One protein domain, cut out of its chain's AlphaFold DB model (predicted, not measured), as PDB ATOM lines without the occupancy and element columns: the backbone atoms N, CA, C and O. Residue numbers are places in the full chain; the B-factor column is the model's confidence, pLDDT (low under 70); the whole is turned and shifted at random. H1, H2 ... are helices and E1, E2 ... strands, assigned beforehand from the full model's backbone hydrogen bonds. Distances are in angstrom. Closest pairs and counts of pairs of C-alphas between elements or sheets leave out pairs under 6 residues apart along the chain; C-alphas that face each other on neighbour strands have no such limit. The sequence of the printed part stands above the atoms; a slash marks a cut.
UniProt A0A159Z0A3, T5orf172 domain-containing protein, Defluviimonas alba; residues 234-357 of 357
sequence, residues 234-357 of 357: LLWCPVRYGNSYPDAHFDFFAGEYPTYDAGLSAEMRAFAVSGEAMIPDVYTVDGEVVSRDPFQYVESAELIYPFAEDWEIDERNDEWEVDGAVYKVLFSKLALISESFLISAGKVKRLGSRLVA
ATOM      1  N   LEU A 234     130.659 116.037 104.198       62.53
ATOM      2  CA  LEU A 234     130.089 114.842 104.818       62.53
ATOM      3  C   LEU A 234     130.956 113.631 104.481       62.53
ATOM      4  O   LEU A 234     131.230 113.357 103.313       62.53
ATOM      5  N   LEU A 235     131.373 112.915 105.520       68.25
ATOM      6  CA  LEU A 235     132.339 111.831 105.444       68.25
ATOM      7  C   LEU A 235     131.840 110.598 106.174       68.25
ATOM      8  O   LEU A 235     131.471 110.663 107.342       68.25
ATOM      9  N   TRP A 236     131.888 109.465 105.489       70.25
ATOM     10  CA  TRP A 236     131.768 108.163 106.121       70.25
ATOM     11  C   TRP A 236     133.121 107.773 106.712       70.25
ATOM     12  O   TRP A 236     134.116 107.682 105.992       70.25
ATOM     13  N   CYS A 237     133.152 107.611 108.030       74.62
ATOM     14  CA  CYS A 237     134.370 107.434 108.805       74.62
ATOM     15  C   CYS A 237     134.321 106.097 109.554       74.62
ATOM     16  O   CYS A 237     133.502 105.979 110.477       74.62
ATOM     17  N   PRO A 238     135.200 105.130 109.227       79.25
ATOM     18  CA  PRO A 238     135.277 103.865 109.947       79.25
ATOM     19  C   PRO A 238     135.571 104.114 111.423       79.25
ATOM     20  O   PRO A 238     136.416 104.952 111.756       79.25
ATOM     21  N   VAL A 239     134.880 103.411 112.315       80.31
ATOM     22  CA  VAL A 239     135.139 103.492 113.757       80.31
ATOM     23  C   VAL A 239     136.078 102.365 114.172       80.31
ATOM     24  O   VAL A 239     135.923 101.224 113.744       80.31
ATOM     25  N   ARG A 240     137.054 102.686 115.026       78.19
ATOM     26  CA  ARG A 240     137.925 101.714 115.694       78.19
ATOM     27  C   ARG A 240     137.920 101.937 117.193       78.19
ATOM     28  O   ARG A 240     137.953 103.076 117.663       78.19
ATOM     29  N   TYR A 241     137.970 100.839 117.931       75.69
ATOM     30  CA  TYR A 241     138.085 100.840 119.381       75.69
ATOM     31  C   TYR A 241     139.551 100.667 119.784       75.69
ATOM     32  O   TYR A 241     140.237  99.746 119.345       75.69
ATOM     33  N   GLY A 242     140.064 101.611 120.575       68.38
ATOM     34  CA  GLY A 242     141.419 101.553 121.117       68.38
ATOM     35  C   GLY A 242     141.576 100.511 122.229       68.38
ATOM     36  O   GLY A 242     140.619  99.922 122.719       68.38
ATOM     37  N   ASN A 243     142.814 100.325 122.693       66.75
ATOM     38  CA  ASN A 243     143.140  99.350 123.746       66.75
ATOM     39  C   ASN A 243     142.540  99.679 125.133       66.75
ATOM     40  O   ASN A 243     142.585  98.833 126.030       66.75
ATOM     41  N   SER A 244     142.002 100.884 125.316       59.31
ATOM     42  CA  SER A 244     141.337 101.362 126.528       59.31
ATOM     43  C   SER A 244     139.933 101.856 126.183       59.31
ATOM     44  O   SER A 244     139.774 102.741 125.354       59.31
ATOM     45  N   TYR A 245     138.901 101.322 126.834       53.53
ATOM     46  CA  TYR A 245     137.562 101.918 126.775       53.53
ATOM     47  C   TYR A 245     137.562 103.244 127.565       53.53
ATOM     48  O   TYR A 245     138.097 103.252 128.681       53.53
ATOM     49  N   PRO A 246     136.980 104.352 127.061       55.00
ATOM     50  CA  PRO A 246     136.135 104.487 125.870       55.00
ATOM     51  C   PRO A 246     136.847 105.152 124.666       55.00
ATOM     52  O   PRO A 246     136.276 106.051 124.045       55.00
ATOM     53  N   ASP A 247     138.077 104.746 124.318       68.25
ATOM     54  CA  ASP A 247     138.884 105.342 123.232       68.25
ATOM     55  C   ASP A 247     138.441 104.878 121.827       68.25
ATOM     56  O   ASP A 247     139.230 104.378 121.012       68.25
ATOM     57  N   ALA A 248     137.156 105.051 121.525       70.75
ATOM     58  CA  ALA A 248     136.652 104.958 120.164       70.75
ATOM     59  C   ALA A 248     137.137 106.169 119.354       70.75
ATOM     60  O   ALA A 248     137.018 107.318 119.784       70.75
ATOM     61  N   HIS A 249     137.675 105.921 118.167       71.94
ATOM     62  CA  HIS A 249     138.173 106.960 117.277       71.94
ATOM     63  C   HIS A 249     137.806 106.655 115.828       71.94
ATOM     64  O   HIS A 249     137.595 105.506 115.442       71.94
ATOM     65  N   PHE A 250     137.737 107.706 115.019       72.50
ATOM     66  CA  PHE A 250     137.634 107.559 113.577       72.50
ATOM     67  C   PHE A 250     138.982 107.125 113.001       72.50
ATOM     68  O   PHE A 250     139.996 107.818 113.156       72.50
ATOM     69  N   ASP A 251     138.988 105.998 112.300       69.12
ATOM     70  CA  ASP A 251     140.156 105.469 111.608       69.12
ATOM     71  C   ASP A 251     140.303 106.120 110.234       69.12
ATOM     72  O   ASP A 251     140.068 105.549 109.167       69.12
ATOM     73  N   PHE A 252     140.688 107.393 110.282       62.97
ATOM     74  CA  PHE A 252     141.047 108.150 109.100       62.97
ATOM     75  C   PHE A 252     142.319 107.561 108.463       62.97
ATOM     76  O   PHE A 252     143.448 107.811 108.904       62.97
ATOM     77  N   PHE A 253     142.097 106.824 107.371       55.94
ATOM     78  CA  PHE A 253     143.073 106.445 106.346       55.94
ATOM     79  C   PHE A 253     144.202 105.479 106.767       55.94
ATOM     80  O   PHE A 253     145.314 105.568 106.237       55.94
ATOM     81  N   ALA A 254     143.943 104.505 107.648       46.12
ATOM     82  CA  ALA A 254     144.857 103.371 107.840       46.12
ATOM     83  C   ALA A 254     144.764 102.346 106.687       46.12
ATOM     84  O   ALA A 254     144.081 101.331 106.787       46.12
ATOM     85  N   GLY A 255     145.475 102.587 105.580       43.28
ATOM     86  CA  GLY A 255     145.555 101.602 104.493       43.28
ATOM     87  C   GLY A 255     146.376 102.035 103.282       43.28
ATOM     88  O   GLY A 255     147.532 101.645 103.141       43.28
ATOM     89  N   GLU A 256     145.773 102.822 102.388       41.62
ATOM     90  CA  GLU A 256     146.197 102.858 100.974       41.62
ATOM     91  C   GLU A 256     146.673 104.226 100.451       41.62
ATOM     92  O   GLU A 256     147.082 104.347  99.295       41.62
ATOM     93  N   TYR A 257     146.674 105.270 101.286       44.66
ATOM     94  CA  TYR A 257     146.935 106.649 100.851       44.66
ATOM     95  C   TYR A 257     148.134 107.291 101.579       44.66
ATOM     96  O   TYR A 257     147.957 108.155 102.439       44.66
ATOM     97  N   PRO A 258     149.382 106.927 101.219       40.75
ATOM     98  CA  PRO A 258     150.602 107.365 101.910       40.75
ATOM     99  C   PRO A 258     150.989 108.844 101.692       40.75
ATOM    100  O   PRO A 258     152.100 109.240 102.038       40.75
ATOM    101  N   THR A 259     150.120 109.664 101.092       45.75
ATOM    102  CA  THR A 259     150.394 111.067 100.720       45.75
ATOM    103  C   THR A 259     149.526 112.099 101.444       45.75
ATOM    104  O   THR A 259     149.573 113.275 101.089       45.75
ATOM    105  N   TYR A 260     148.745 111.697 102.451       52.59
ATOM    106  CA  TYR A 260     148.008 112.654 103.278       52.59
ATOM    107  C   TYR A 260     148.938 113.516 104.138       52.59
ATOM    108  O   TYR A 260     149.978 113.060 104.618       52.59
ATOM    109  N   ASP A 261     148.534 114.770 104.352       55.84
ATOM    110  CA  ASP A 261     149.184 115.662 105.306       55.84
ATOM    111  C   ASP A 261     149.055 115.066 106.715       55.84
ATOM    112  O   ASP A 261     147.955 114.941 107.259       55.84
ATOM    113  N   ALA A 262     150.192 114.704 107.311       58.69
ATOM    114  CA  ALA A 262     150.247 114.160 108.663       58.69
ATOM    115  C   ALA A 262     149.649 115.123 109.706       58.69
ATOM    116  O   ALA A 262     149.171 114.662 110.741       58.69
ATOM    117  N   GLY A 263     149.635 116.435 109.430       60.34
ATOM    118  CA  GLY A 263     148.936 117.434 110.233       60.34
ATOM    119  C   GLY A 263     147.420 117.242 110.212       60.34
ATOM    120  O   GLY A 263     146.814 117.152 111.275       60.34
ATOM    121  N   LEU A 264     146.814 117.085 109.029       59.41
ATOM    122  CA  LEU A 264     145.376 116.829 108.894       59.41
ATOM    123  C   LEU A 264     144.987 115.507 109.569       59.41
ATOM    124  O   LEU A 264     144.077 115.496 110.392       59.41
ATOM    125  N   SER A 265     145.703 114.410 109.307       58.88
ATOM    126  CA  SER A 265     145.397 113.121 109.951       58.88
ATOM    127  C   SER A 265     145.563 113.169 111.477       58.88
ATOM    128  O   SER A 265     144.821 112.498 112.192       58.88
ATOM    129  N   ALA A 266     146.501 113.968 112.001       64.50
ATOM    130  CA  ALA A 266     146.651 114.185 113.441       64.50
ATOM    131  C   ALA A 266     145.530 115.063 114.027       64.50
ATOM    132  O   ALA A 266     145.002 114.723 115.082       64.50
ATOM    133  N   GLU A 267     145.128 116.144 113.346       64.12
ATOM    134  CA  GLU A 267     143.964 116.966 113.719       64.12
ATOM    135  C   GLU A 267     142.678 116.126 113.740       64.12
ATOM    136  O   GLU A 267     141.913 116.189 114.699       64.12
ATOM    137  N   MET A 268     142.468 115.286 112.723       63.03
ATOM    138  CA  MET A 268     141.288 114.430 112.605       63.03
ATOM    139  C   MET A 268     141.245 113.330 113.676       63.03
ATOM    140  O   MET A 268     140.191 113.085 114.258       63.03
ATOM    141  N   ARG A 269     142.390 112.714 114.006       63.72
ATOM    142  CA  ARG A 269     142.511 111.763 115.131       63.72
ATOM    143  C   ARG A 269     142.393 112.428 116.504       63.72
ATOM    144  O   ARG A 269     142.082 111.747 117.474       63.72
ATOM    145  N   ALA A 270     142.626 113.738 116.603       63.50
ATOM    146  CA  ALA A 270     142.428 114.497 117.836       63.50
ATOM    147  C   ALA A 270     140.948 114.822 118.121       63.50
ATOM    148  O   ALA A 270     140.637 115.305 119.214       63.50
ATOM    149  N   PHE A 271     140.021 114.532 117.196       65.62
ATOM    150  CA  PHE A 271     138.585 114.553 117.480       65.62
ATOM    151  C   PHE A 271     138.187 113.336 118.320       65.62
ATOM    152  O   PHE A 271     137.655 112.349 117.817       65.62
ATOM    153  N   ALA A 272     138.427 113.437 119.627       55.91
ATOM    154  CA  ALA A 272     137.849 112.532 120.608       55.91
ATOM    155  C   ALA A 272     136.317 112.670 120.588       55.91
ATOM    156  O   ALA A 272     135.760 113.656 121.079       55.91
ATOM    157  N   VAL A 273     135.644 111.682 120.005       61.09
ATOM    158  CA  VAL A 273     134.201 111.481 120.157       61.09
ATOM    159  C   VAL A 273     133.994 110.670 121.437       61.09
ATOM    160  O   VAL A 273     134.801 109.798 121.749       61.09
ATOM    161  N   SER A 274     132.946 110.944 122.215       61.62
ATOM    162  CA  SER A 274     132.645 110.106 123.382       61.62
ATOM    163  C   SER A 274     132.327 108.682 122.923       61.62
ATOM    164  O   SER A 274     131.487 108.520 122.042       61.62
ATOM    165  N   GLY A 275     132.943 107.659 123.529       61.22
ATOM    166  CA  GLY A 275     132.731 106.260 123.127       61.22
ATOM    167  C   GLY A 275     131.257 105.846 123.084       61.22
ATOM    168  O   GLY A 275     130.844 105.181 122.143       61.22
ATOM    169  N   GLU A 276     130.425 106.366 123.995       62.34
ATOM    170  CA  GLU A 276     128.961 106.190 123.975       62.34
ATOM    171  C   GLU A 276     128.301 106.648 122.659       62.34
ATOM    172  O   GLU A 276     127.366 106.020 122.178       62.34
ATOM    173  N   ALA A 277     128.801 107.726 122.044       65.50
ATOM    174  CA  ALA A 277     128.320 108.223 120.754       65.50
ATOM    175  C   ALA A 277     128.920 107.450 119.562       65.50
ATOM    176  O   ALA A 277     128.510 107.668 118.420       65.50
ATOM    177  N   MET A 278     129.857 106.531 119.808       74.50
ATOM    178  CA  MET A 278     130.515 105.699 118.799       74.50
ATOM    179  C   MET A 278     130.003 104.254 118.759       74.50
ATOM    180  O   MET A 278     130.155 103.636 117.713       74.50
ATOM    181  N   ILE A 279     129.307 103.761 119.791       82.44
ATOM    182  CA  ILE A 279     128.676 102.421 119.818       82.44
ATOM    183  C   ILE A 279     127.792 102.191 118.569       82.44
ATOM    184  O   ILE A 279     127.063 103.117 118.176       82.44
ATOM    185  N   PRO A 280     127.836 101.002 117.930       84.56
ATOM    186  CA  PRO A 280     126.934 100.659 116.839       84.56
ATOM    187  C   PRO A 280     125.507 100.408 117.343       84.56
ATOM    188  O   PRO A 280     125.287  99.577 118.219       84.56
ATOM    189  N   ASP A 281     124.512 101.077 116.754       87.12
ATOM    190  CA  ASP A 281     123.095 100.733 116.971       87.12
ATOM    191  C   ASP A 281     122.642  99.836 115.820       87.12
ATOM    192  O   ASP A 281     122.328 100.321 114.730       87.12
ATOM    193  N   VAL A 282     122.693  98.520 116.028       88.69
ATOM    194  CA  VAL A 282     122.505  97.498 114.986       88.69
ATOM    195  C   VAL A 282     121.472  96.438 115.370       88.69
ATOM    196  O   VAL A 282     121.121  96.264 116.537       88.69
ATOM    197  N   TYR A 283     120.932  95.768 114.354       92.19
ATOM    198  CA  TYR A 283     119.926  94.710 114.459       92.19
ATOM    199  C   TYR A 283     119.905  93.849 113.195       92.19
ATOM    200  O   TYR A 283     120.473  94.219 112.169       92.19
ATOM    201  N   THR A 284     119.218  92.718 113.260       89.56
ATOM    202  CA  THR A 284     119.131  91.733 112.185       89.56
ATOM    203  C   THR A 284     117.849  91.918 111.376       89.56
ATOM    204  O   THR A 284     116.745  91.965 111.925       89.56
ATOM    205  N   VAL A 285     117.968  91.957 110.048       86.25
ATOM    206  CA  VAL A 285     116.844  91.927 109.100       86.25
ATOM    207  C   VAL A 285     117.111  90.838 108.074       86.25
ATOM    208  O   VAL A 285     118.125  90.868 107.391       86.25
ATOM    209  N   ASP A 286     116.219  89.849 107.986       88.19
ATOM    210  CA  ASP A 286     116.309  88.717 107.046       88.19
ATOM    211  C   ASP A 286     117.655  87.940 107.073       88.19
ATOM    212  O   ASP A 286     117.984  87.212 106.139       88.19
ATOM    213  N   GLY A 287     118.404  88.044 108.180       82.44
ATOM    214  CA  GLY A 287     119.719  87.422 108.390       82.44
ATOM    215  C   GLY A 287     120.922  88.356 108.188       82.44
ATOM    216  O   GLY A 287     122.043  87.952 108.488       82.44
ATOM    217  N   GLU A 288     120.707  89.591 107.731       87.25
ATOM    218  CA  GLU A 288     121.743  90.620 107.576       87.25
ATOM    219  C   GLU A 288     121.752  91.574 108.781       87.25
ATOM    220  O   GLU A 288     120.694  91.999 109.248       87.25
ATOM    221  N   VAL A 289     122.938  91.940 109.274       86.81
ATOM    222  CA  VAL A 289     123.089  92.961 110.325       86.81
ATOM    223  C   VAL A 289     123.097  94.346 109.684       86.81
ATOM    224  O   VAL A 289     123.923  94.643 108.823       86.81
ATOM    225  N   VAL A 290     122.186  95.204 110.126       80.88
ATOM    226  CA  VAL A 290     121.961  96.559 109.610       80.88
ATOM    227  C   VAL A 290     121.871  97.559 110.762       80.88
ATOM    228  O   VAL A 290     121.523  97.191 111.884       80.88
ATOM    229  N   SER A 291     122.169  98.836 110.510       83.69
ATOM    230  CA  SER A 291     122.044  99.869 111.548       83.69
ATOM    231  C   SER A 291     120.622 100.430 111.664       83.69
ATOM    232  O   SER A 291     119.891 100.534 110.675       83.69
ATOM    233  N   ARG A 292     120.228 100.803 112.889       80.88
ATOM    234  CA  ARG A 292     119.034 101.614 113.182       80.88
ATOM    235  C   ARG A 292     119.311 103.116 113.102       80.88
ATOM    236  O   ARG A 292     118.379 103.885 112.863       80.88
ATOM    237  N   ASP A 293     120.559 103.532 113.309       76.31
ATOM    238  CA  ASP A 293     120.968 104.934 113.279       76.31
ATOM    239  C   ASP A 293     121.247 105.364 111.825       76.31
ATOM    240  O   ASP A 293     122.139 104.809 111.185       76.31
ATOM    241  N   PRO A 294     120.525 106.359 111.271       68.75
ATOM    242  CA  PRO A 294     120.751 106.835 109.904       68.75
ATOM    243  C   PRO A 294     122.126 107.493 109.693       68.75
ATOM    244  O   PRO A 294     122.506 107.736 108.548       68.75
ATOM    245  N   PHE A 295     122.863 107.798 110.764       71.94
ATOM    246  CA  PHE A 295     124.233 108.307 110.717       71.94
ATOM    247  C   PHE A 295     125.284 107.200 110.855       71.94
ATOM    248  O   PHE A 295     126.454 107.498 111.084       71.94
ATOM    249  N   GLN A 296     124.893 105.933 110.701       77.62
ATOM    250  CA  GLN A 296     125.780 104.775 110.703       77.62
ATOM    251  C   GLN A 296     125.457 103.862 109.513       77.62
ATOM    252  O   GLN A 296     124.303 103.744 109.104       77.62
ATOM    253  N   TYR A 297     126.456 103.157 108.985       81.81
ATOM    254  CA  TYR A 297     126.208 101.969 108.166       81.81
ATOM    255  C   TYR A 297     127.195 100.860 108.512       81.81
ATOM    256  O   TYR A 297     128.348 101.114 108.864       81.81
ATOM    257  N   VAL A 298     126.716  99.624 108.400       81.56
ATOM    258  CA  VAL A 298     127.514  98.414 108.586       81.56
ATOM    259  C   VAL A 298     128.296  98.162 107.297       81.56
ATOM    260  O   VAL A 298     127.705  98.008 106.230       81.56
ATOM    261  N   GLU A 299     129.624  98.154 107.392       82.38
ATOM    262  CA  GLU A 299     130.538  97.802 106.298       82.38
ATOM    263  C   GLU A 299     130.592  96.285 106.110       82.38
ATOM    264  O   GLU A 299     130.550  95.782 104.988       82.38
ATOM    265  N   SER A 300     130.665  95.554 107.223       87.38
ATOM    266  CA  SER A 300     130.564  94.102 107.258       87.38
ATOM    267  C   SER A 300     130.098  93.620 108.628       87.38
ATOM    268  O   SER A 300     130.338  94.260 109.653       87.38
ATOM    269  N   ALA A 301     129.445  92.460 108.643       92.38
ATOM    270  CA  ALA A 301     129.138  91.734 109.861       92.38
ATOM    271  C   ALA A 301     129.441  90.245 109.672       92.38
ATOM    272  O   ALA A 301     128.980  89.631 108.709       92.38
ATOM    273  N   GLU A 302     130.205  89.665 110.592       94.56
ATOM    274  CA  GLU A 302     130.541  88.241 110.616       94.56
ATOM    275  C   GLU A 302     130.010  87.625 111.912       94.56
ATOM    276  O   GLU A 302     130.336  88.092 113.000       94.56
ATOM    277  N   LEU A 303     129.174  86.589 111.813       94.38
ATOM    278  CA  LEU A 303     128.654  85.878 112.983       94.38
ATOM    279  C   LEU A 303     129.792  85.099 113.658       94.38
ATOM    280  O   LEU A 303     130.280  84.120 113.094       94.38
ATOM    281  N   ILE A 304     130.169  85.496 114.875       94.19
ATOM    282  CA  ILE A 304     131.157  84.774 115.692       94.19
ATOM    283  C   ILE A 304     130.468  83.655 116.469       94.19
ATOM    284  O   ILE A 304     130.928  82.512 116.457       94.19
ATOM    285  N   TYR A 305     129.368  83.978 117.159       91.94
ATOM    286  CA  TYR A 305     128.743  83.056 118.102       91.94
ATOM    287  C   TYR A 305     127.212  83.197 118.126       91.94
ATOM    288  O   TYR A 305     126.708  84.306 118.268       91.94
ATOM    289  N   PRO A 306     126.432  82.106 118.003       89.44
ATOM    290  CA  PRO A 306     124.979  82.194 117.827       89.44
ATOM    291  C   PRO A 306     124.162  82.465 119.104       89.44
ATOM    292  O   PRO A 306     122.950  82.623 118.985       89.44
ATOM    293  N   PHE A 307     124.773  82.489 120.298       88.31
ATOM    294  CA  PHE A 307     124.067  82.657 121.581       88.31
ATOM    295  C   PHE A 307     124.864  83.532 122.564       88.31
ATOM    296  O   PHE A 307     125.832  83.070 123.158       88.31
ATOM    297  N   ALA A 308     124.470  84.788 122.760       80.75
ATOM    298  CA  ALA A 308     125.239  85.751 123.556       80.75
ATOM    299  C   ALA A 308     125.333  85.425 125.064       80.75
ATOM    300  O   ALA A 308     126.265  85.885 125.715       80.75
ATOM    301  N   GLU A 309     124.428  84.604 125.616       79.81
ATOM    302  CA  GLU A 309     124.328  84.331 127.066       79.81
ATOM    303  C   GLU A 309     125.617  83.774 127.714       79.81
ATOM    304  O   GLU A 309     125.834  83.992 128.906       79.81
ATOM    305  N   ASP A 310     126.477  83.099 126.939       81.00
ATOM    306  CA  ASP A 310     127.741  82.494 127.396       81.00
ATOM    307  C   ASP A 310     129.008  83.223 126.871       81.00
ATOM    308  O   ASP A 310     130.122  82.724 127.059       81.00
ATOM    309  N   TRP A 311     128.880  84.378 126.196       86.75
ATOM    310  CA  TRP A 311     130.003  85.073 125.540       86.75
ATOM    311  C   TRP A 311     130.333  86.430 126.186       86.75
ATOM    312  O   TRP A 311     129.472  87.293 126.337       86.75
ATOM    313  N   GLU A 312     131.606  86.651 126.524       88.81
ATOM    314  CA  GLU A 312     132.104  87.957 126.977       88.81
ATOM    315  C   GLU A 312     132.458  88.812 125.749       88.81
ATOM    316  O   GLU A 312     133.434  88.537 125.058       88.81
ATOM    317  N   ILE A 313     131.631  89.821 125.458       87.56
ATOM    318  CA  ILE A 313     131.780  90.715 124.299       87.56
ATOM    319  C   ILE A 313     133.089  91.516 124.417       87.56
ATOM    320  O   ILE A 313     133.219  92.348 125.317       87.56
ATOM    321  N   ASP A 314     134.038  91.323 123.494       85.81
ATOM    322  CA  ASP A 314     135.252  92.150 123.420       85.81
ATOM    323  C   ASP A 314     135.112  93.236 122.343       85.81
ATOM    324  O   ASP A 314     135.506  93.057 121.189       85.81
ATOM    325  N   GLU A 315     134.597  94.407 122.734       81.44
ATOM    326  CA  GLU A 315     134.421  95.581 121.857       81.44
ATOM    327  C   GLU A 315     135.712  95.963 121.092       81.44
ATOM    328  O   GLU A 315     135.660  96.515 119.994       81.44
ATOM    329  N   ARG A 316     136.894  95.627 121.636       79.50
ATOM    330  CA  ARG A 316     138.215  95.853 121.008       79.50
ATOM    331  C   ARG A 316     138.474  94.984 119.777       79.50
ATOM    332  O   ARG A 316     139.316  95.336 118.956       79.50
ATOM    333  N   ASN A 317     137.766  93.866 119.646       82.19
ATOM    334  CA  ASN A 317     137.779  93.014 118.460       82.19
ATOM    335  C   ASN A 317     136.634  93.365 117.496       82.19
ATOM    336  O   ASN A 317     136.378  92.593 116.570       82.19
ATOM    337  N   ASP A 318     135.979  94.516 117.684       86.94
ATOM    338  CA  ASP A 318     134.760  94.934 116.991       86.94
ATOM    339  C   ASP A 318     133.577  93.958 117.235       86.94
ATOM    340  O   ASP A 318     132.735  93.775 116.358       86.94
ATOM    341  N   GLU A 319     133.521  93.297 118.401       91.38
ATOM    342  CA  GLU A 319     132.460  92.342 118.771       91.38
ATOM    343  C   GLU A 319     131.246  93.040 119.393       91.38
ATOM    344  O   GLU A 319     131.401  93.888 120.270       91.38
ATOM    345  N   TRP A 320     130.039  92.650 118.972       91.31
ATOM    346  CA  TRP A 320     128.769  93.226 119.427       91.31
ATOM    347  C   TRP A 320     127.670  92.166 119.514       91.31
ATOM    348  O   TRP A 320     127.556  91.305 118.638       91.31
ATOM    349  N   GLU A 321     126.821  92.252 120.540       93.44
ATOM    350  CA  GLU A 321     125.570  91.491 120.588       93.44
ATOM    351  C   GLU A 321     124.528  92.127 119.658       93.44
ATOM    352  O   GLU A 321     124.218  93.316 119.755       93.44
ATOM    353  N   VAL A 322     123.955  91.311 118.776       92.62
ATOM    354  CA  VAL A 322     122.888  91.674 117.846       92.62
ATOM    355  C   VAL A 322     121.798  90.606 117.940       92.62
ATOM    356  O   VAL A 322     122.009  89.452 117.579       92.62
ATOM    357  N   ASP A 323     120.638  90.992 118.478       92.00
ATOM    358  CA  ASP A 323     119.452  90.141 118.676       92.00
ATOM    359  C   ASP A 323     119.734  88.765 119.329       92.00
ATOM    360  O   ASP A 323     119.125  87.753 118.972       92.00
ATOM    361  N   GLY A 324     120.641  88.726 120.313       91.88
ATOM    362  CA  GLY A 324     120.981  87.523 121.083       91.88
ATOM    363  C   GLY A 324     122.092  86.648 120.490       91.88
ATOM    364  O   GLY A 324     122.373  85.583 121.039       91.88
ATOM    365  N   ALA A 325     122.749  87.082 119.411       93.06
ATOM    366  CA  ALA A 325     123.959  86.467 118.861       93.06
ATOM    367  C   ALA A 325     125.116  87.483 118.817       93.06
ATOM    368  O   ALA A 325     124.886  88.687 118.805       93.06
ATOM    369  N   VAL A 326     126.364  87.014 118.793       94.31
ATOM    370  CA  VAL A 326     127.565  87.863 118.768       94.31
ATOM    371  C   VAL A 326     128.146  87.922 117.363       94.31
ATOM    372  O   VAL A 326     128.478  86.894 116.762       94.31
ATOM    373  N   TYR A 327     128.315  89.142 116.863       94.19
ATOM    374  CA  TYR A 327     128.886  89.441 115.557       94.19
ATOM    375  C   TYR A 327     130.145  90.290 115.697       94.19
ATOM    376  O   TYR A 327     130.200  91.187 116.534       94.19
ATOM    377  N   LYS A 328     131.114  90.083 114.807       93.31
ATOM    378  CA  LYS A 328     132.119  91.099 114.496       93.31
ATOM    379  C   LYS A 328     131.486  92.108 113.546       93.31
ATOM    380  O   LYS A 328     131.162  91.729 112.424       93.31
ATOM    381  N   VAL A 329     131.291  93.351 113.973       89.44
ATOM    382  CA  VAL A 329     130.614  94.396 113.189       89.44
ATOM    383  C   VAL A 329     131.591  95.519 112.872       89.44
ATOM    384  O   VAL A 329     131.940  96.315 113.741       89.44
ATOM    385  N   LEU A 330     131.998  95.620 111.606       86.31
ATOM    386  CA  LEU A 330     132.672  96.811 111.097       86.31
ATOM    387  C   LEU A 330     131.615  97.806 110.632       86.31
ATOM    388  O   LEU A 330     130.716  97.458 109.865       86.31
ATOM    389  N   PHE A 331     131.719  99.050 111.084       82.88
ATOM    390  CA  PHE A 331     130.786 100.107 110.722       82.88
ATOM    391  C   PHE A 331     131.488 101.465 110.645       82.88
ATOM    392  O   PHE A 331     132.501 101.730 111.300       82.88
ATOM    393  N   SER A 332     130.884 102.341 109.856       81.62
ATOM    394  CA  SER A 332     131.279 103.734 109.683       81.62
ATOM    395  C   SER A 332     130.191 104.644 110.240       81.62
ATOM    396  O   SER A 332     129.005 104.341 110.085       81.62
ATOM    397  N   LYS A 333     130.566 105.791 110.824       79.94
ATOM    398  CA  LYS A 333     129.609 106.878 111.116       79.94
ATOM    399  C   LYS A 333     129.779 108.055 110.169       79.94
ATOM    400  O   LYS A 333     130.874 108.307 109.670       79.94
ATOM    401  N   LEU A 334     128.690 108.782 109.941       73.31
ATOM    402  CA  LEU A 334     128.680 109.999 109.144       73.31
ATOM    403  C   LEU A 334     129.183 111.168 109.999       73.31
ATOM    404  O   LEU A 334     128.481 111.654 110.884       73.31
ATOM    405  N   ALA A 335     130.394 111.635 109.721       72.88
ATOM    406  CA  ALA A 335     130.953 112.849 110.289       72.88
ATOM    407  C   ALA A 335     130.713 114.043 109.357       72.88
ATOM    408  O   ALA A 335     130.928 113.954 108.147       72.88
ATOM    409  N   LEU A 336     130.348 115.192 109.923       72.69
ATOM    410  CA  LEU A 336     130.437 116.476 109.232       72.69
ATOM    411  C   LEU A 336     131.760 117.141 109.625       72.69
ATOM    412  O   LEU A 336     132.006 117.395 110.804       72.69
ATOM    413  N   ILE A 337     132.627 117.414 108.652       71.00
ATOM    414  CA  ILE A 337     133.937 118.033 108.887       71.00
ATOM    415  C   ILE A 337     133.949 119.419 108.257       71.00
ATOM    416  O   ILE A 337     133.777 119.556 107.053       71.00
ATOM    417  N   SER A 338     134.156 120.444 109.081       74.88
ATOM    418  CA  SER A 338     134.343 121.832 108.656       74.88
ATOM    419  C   SER A 338     135.838 122.115 108.521       74.88
ATOM    420  O   SER A 338     136.597 121.972 109.480       74.88
ATOM    421  N   GLU A 339     136.273 122.529 107.337       74.62
ATOM    422  CA  GLU A 339     137.610 123.051 107.068       74.62
ATOM    423  C   GLU A 339     137.551 124.560 106.829       74.62
ATOM    424  O   GLU A 339     136.746 125.053 106.042       74.62
ATOM    425  N   SER A 340     138.420 125.313 107.501       76.38
ATOM    426  CA  SER A 340     138.473 126.774 107.390       76.38
ATOM    427  C   SER A 340     139.709 127.252 106.630       76.38
ATOM    428  O   SER A 340     140.819 126.768 106.849       76.38
ATOM    429  N   PHE A 341     139.531 128.267 105.787       76.06
ATOM    430  CA  PHE A 341     140.550 128.879 104.934       76.06
ATOM    431  C   PHE A 341     140.485 130.402 105.006       76.06
ATOM    432  O   PHE A 341     139.420 130.988 105.178       76.06
ATOM    433  N   LEU A 342     141.632 131.045 104.806       77.25
ATOM    434  CA  LEU A 342     141.763 132.483 104.614       77.25
ATOM    435  C   LEU A 342     142.307 132.759 103.209       77.25
ATOM    436  O   LEU A 342     143.398 132.302 102.868       77.25
ATOM    437  N   ILE A 343     141.567 133.536 102.424       76.00
ATOM    438  CA  ILE A 343     141.974 134.037 101.113       76.00
ATOM    439  C   ILE A 343     142.552 135.442 101.297       76.00
ATOM    440  O   ILE A 343     141.864 136.354 101.753       76.00
ATOM    441  N   SER A 344     143.822 135.639 100.943       78.38
ATOM    442  CA  SER A 344     144.485 136.944 101.029       78.38
ATOM    443  C   SER A 344     145.482 137.130  99.888       78.38
ATOM    444  O   SER A 344     146.333 136.273  99.659       78.38
ATOM    445  N   ALA A 345     145.370 138.250  99.165       79.00
ATOM    446  CA  ALA A 345     146.231 138.605  98.029       79.00
ATOM    447  C   ALA A 345     146.411 137.464  96.997       79.00
ATOM    448  O   ALA A 345     147.528 137.175  96.569       79.00
ATOM    449  N   GLY A 346     145.313 136.788  96.637       69.06
ATOM    450  CA  GLY A 346     145.311 135.669  95.685       69.06
ATOM    451  C   GLY A 346     145.874 134.349  96.225       69.06
ATOM    452  O   GLY A 346     146.007 133.402  95.462       69.06
ATOM    453  N   LYS A 347     146.206 134.260  97.520       64.44
ATOM    454  CA  LYS A 347     146.690 133.030  98.161       64.44
ATOM    455  C   LYS A 347     145.649 132.467  99.114       64.44
ATOM    456  O   LYS A 347     145.077 133.215  99.910       64.44
ATOM    457  N   VAL A 348     145.470 131.151  99.082       66.94
ATOM    458  CA  VAL A 348     144.646 130.415 100.043       66.94
ATOM    459  C   VAL A 348     145.537 129.877 101.165       66.94
ATOM    460  O   VAL A 348     146.590 129.295 100.914       66.94
ATOM    461  N   LYS A 349     145.131 130.076 102.422       76.00
ATOM    462  CA  LYS A 349     145.795 129.517 103.606       76.00
ATOM    463  C   LYS A 349     144.791 128.717 104.434       76.00
ATOM    464  O   LYS A 349     143.844 129.302 104.952       76.00
ATOM    465  N   ARG A 350     145.033 127.416 104.627       76.62
ATOM    466  CA  ARG A 350     144.285 126.585 105.589       76.62
ATOM    467  C   ARG A 350     144.474 127.119 107.016       76.62
ATOM    468  O   ARG A 350     145.587 127.471 107.414       76.62
ATOM    469  N   LEU A 351     143.378 127.212 107.761       76.88
ATOM    470  CA  LEU A 351     143.324 127.639 109.161       76.88
ATOM    471  C   LEU A 351     143.189 126.446 110.122       76.88
ATOM    472  O   LEU A 351     143.684 126.538 111.241       76.88
ATOM    473  N   GLY A 352     142.559 125.353 109.679       71.75
ATOM    474  CA  GLY A 352     142.402 124.097 110.422       71.75
ATOM    475  C   GLY A 352     141.081 123.391 110.099       71.75
ATOM    476  O   GLY A 352     140.236 123.954 109.393       71.75
ATOM    477  N   SER A 353     140.902 122.184 110.640       73.50
ATOM    478  CA  SER A 353     139.640 121.429 110.589       73.50
ATOM    479  C   SER A 353     138.928 121.396 111.945       73.50
ATOM    480  O   SER A 353     139.546 121.547 112.999       73.50
ATOM    481  N   ARG A 354     137.619 121.131 111.930       76.12
ATOM    482  CA  ARG A 354     136.812 120.790 113.108       76.12
ATOM    483  C   ARG A 354     135.742 119.758 112.756       76.12
ATOM    484  O   ARG A 354     135.087 119.884 111.724       76.12
ATOM    485  N   LEU A 355     135.517 118.786 113.638       70.00
ATOM    486  CA  LEU A 355     134.287 117.996 113.618       70.00
ATOM    487  C   LEU A 355     133.105 118.916 113.972       70.00
ATOM    488  O   LEU A 355     133.187 119.700 114.923       70.00
ATOM    489  N   VAL A 356     132.019 118.836 113.211       66.94
ATOM    490  CA  VAL A 356     130.747 119.497 113.510       66.94
ATOM    491  C   VAL A 356     129.803 118.432 114.066       66.94
ATOM    492  O   VAL A 356     129.493 117.464 113.375       66.94
ATOM    493  N   ALA A 357     129.418 118.603 115.331       54.12
ATOM    494  CA  ALA A 357     128.525 117.713 116.080       54.12
ATOM    495  C   ALA A 357     127.046 118.116 115.941       54.12
ATOM    496  O   ALA A 357     126.790 119.336 115.794       54.12
TER     497      ALA A 357
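Overview. This is residues 234 to 357 of the 357 residues of the protein "T5orf172 domain-containing protein" of Defluviimonas alba (UniProt A0A159Z0A3). What does the model look like? One very long strand, E7, is the spine of a strongly twisted, branched sheet: E5 and E6 pair with it near its first end, with the small hairpin E3 and E4 partly face to face with them, E1 and E2 join near the middle of the domain, and E8 folds back along its last part as a two-stranded arm whose tip, residues 343 to 348, sticks out. H1 is beside E8 and E2, and H2 is near E1 and E2. What is it built of? The printed part has 124 residues, with eight named strands and two named helices in the order E1 E2 H1 H2 E3 E4 E5 E6 E7 E8; its class is mostly strand, and the strand pairs of both sheets are antiparallel. The whole is loose, with a radius of gyration of the C-alphas of 17.5 A, and spans 65 by 29 by 26 A.

Along the chain. Where does the large sheet run? E7, residues 325 to 344, is 57.3 A long from C-alpha 325 at (123.959, 86.467, 118.861) to C-alpha 344 at (144.485, 136.944, 101.029). E8, residues 347 to 356, is 25.9 A long, E5, residues 296 to 305, is 23.1 A and bends by 71 degrees at residue 299, and E1, residues 234 to 241, is 21.7 A and begins with C-alpha 234 at (130.089, 114.842, 104.818). E2 is residues 248 to 250 and E6 is residues 319 to 322. Where are the other elements? The second sheet is E3, residues 282 to 285, and E4, residues 288 to 291. H1 is residues 262 to 269, 10.4 A long, and H2 is residues 275 to 278.

Arrangement. Which strands are beside E7? E1 and E6 lie on one side of it, E5 and E8 on the other side, in a staggered pairing. N 327 and O 320 of E6 are 2.9 A apart, N 328 and O 302 of E5 2.8 A, and N 335 and O 235 of E1 2.8 A. E8 forms a hairpin with E7, with N 340 and O 352 3.0 A apart, and E6, E7 and E8 are a meander, each strand the antiparallel neighbour of the one before. What joins E1 on its other side? E2 does, as a hairpin, with N 240 and O 249 2.9 A apart. How does the small sheet stand? The hairpin E3 and E4, with N 283 and O 290 2.9 A apart, and the large sheet form a sandwich, two sheets face to face, with best planes 39 degrees apart and strands at 59 degrees. The closest C-alphas of E4 and E5 are those of Ser 291 and Tyr 297, 5.8 A apart. Where are the helices? H1 is on the large sheet at the sheet's level, at a height of 3.0 A; its closest C-alpha pair with E8 is Glu 267 and Ser 353, 7.0 A. H2 is on it too, at a height of 8.5 A, over none of the strands, but only just: 2 of its 4 C-alphas fall on E1 and 2 on E2. Every O i to N i+4 pair of H1 is within hydrogen-bond range, and H2 is too short for such a pair.

Size, cuts and confidence. How long is it? The two C-alphas farthest apart, those of Asp 310 and Ala 345, are 66.0 A apart. Is it continuous? The printed part has no cut and ends at residue 357, the chain's last. The links E2 to H1 and E5 to E6 are long, and residues 255 to 262, of which 262 belongs to H1, stand free. Where is confidence low? The mean pLDDT of the printed part is 74.9, and 41 residues are under 70, among them residues 251 to 277.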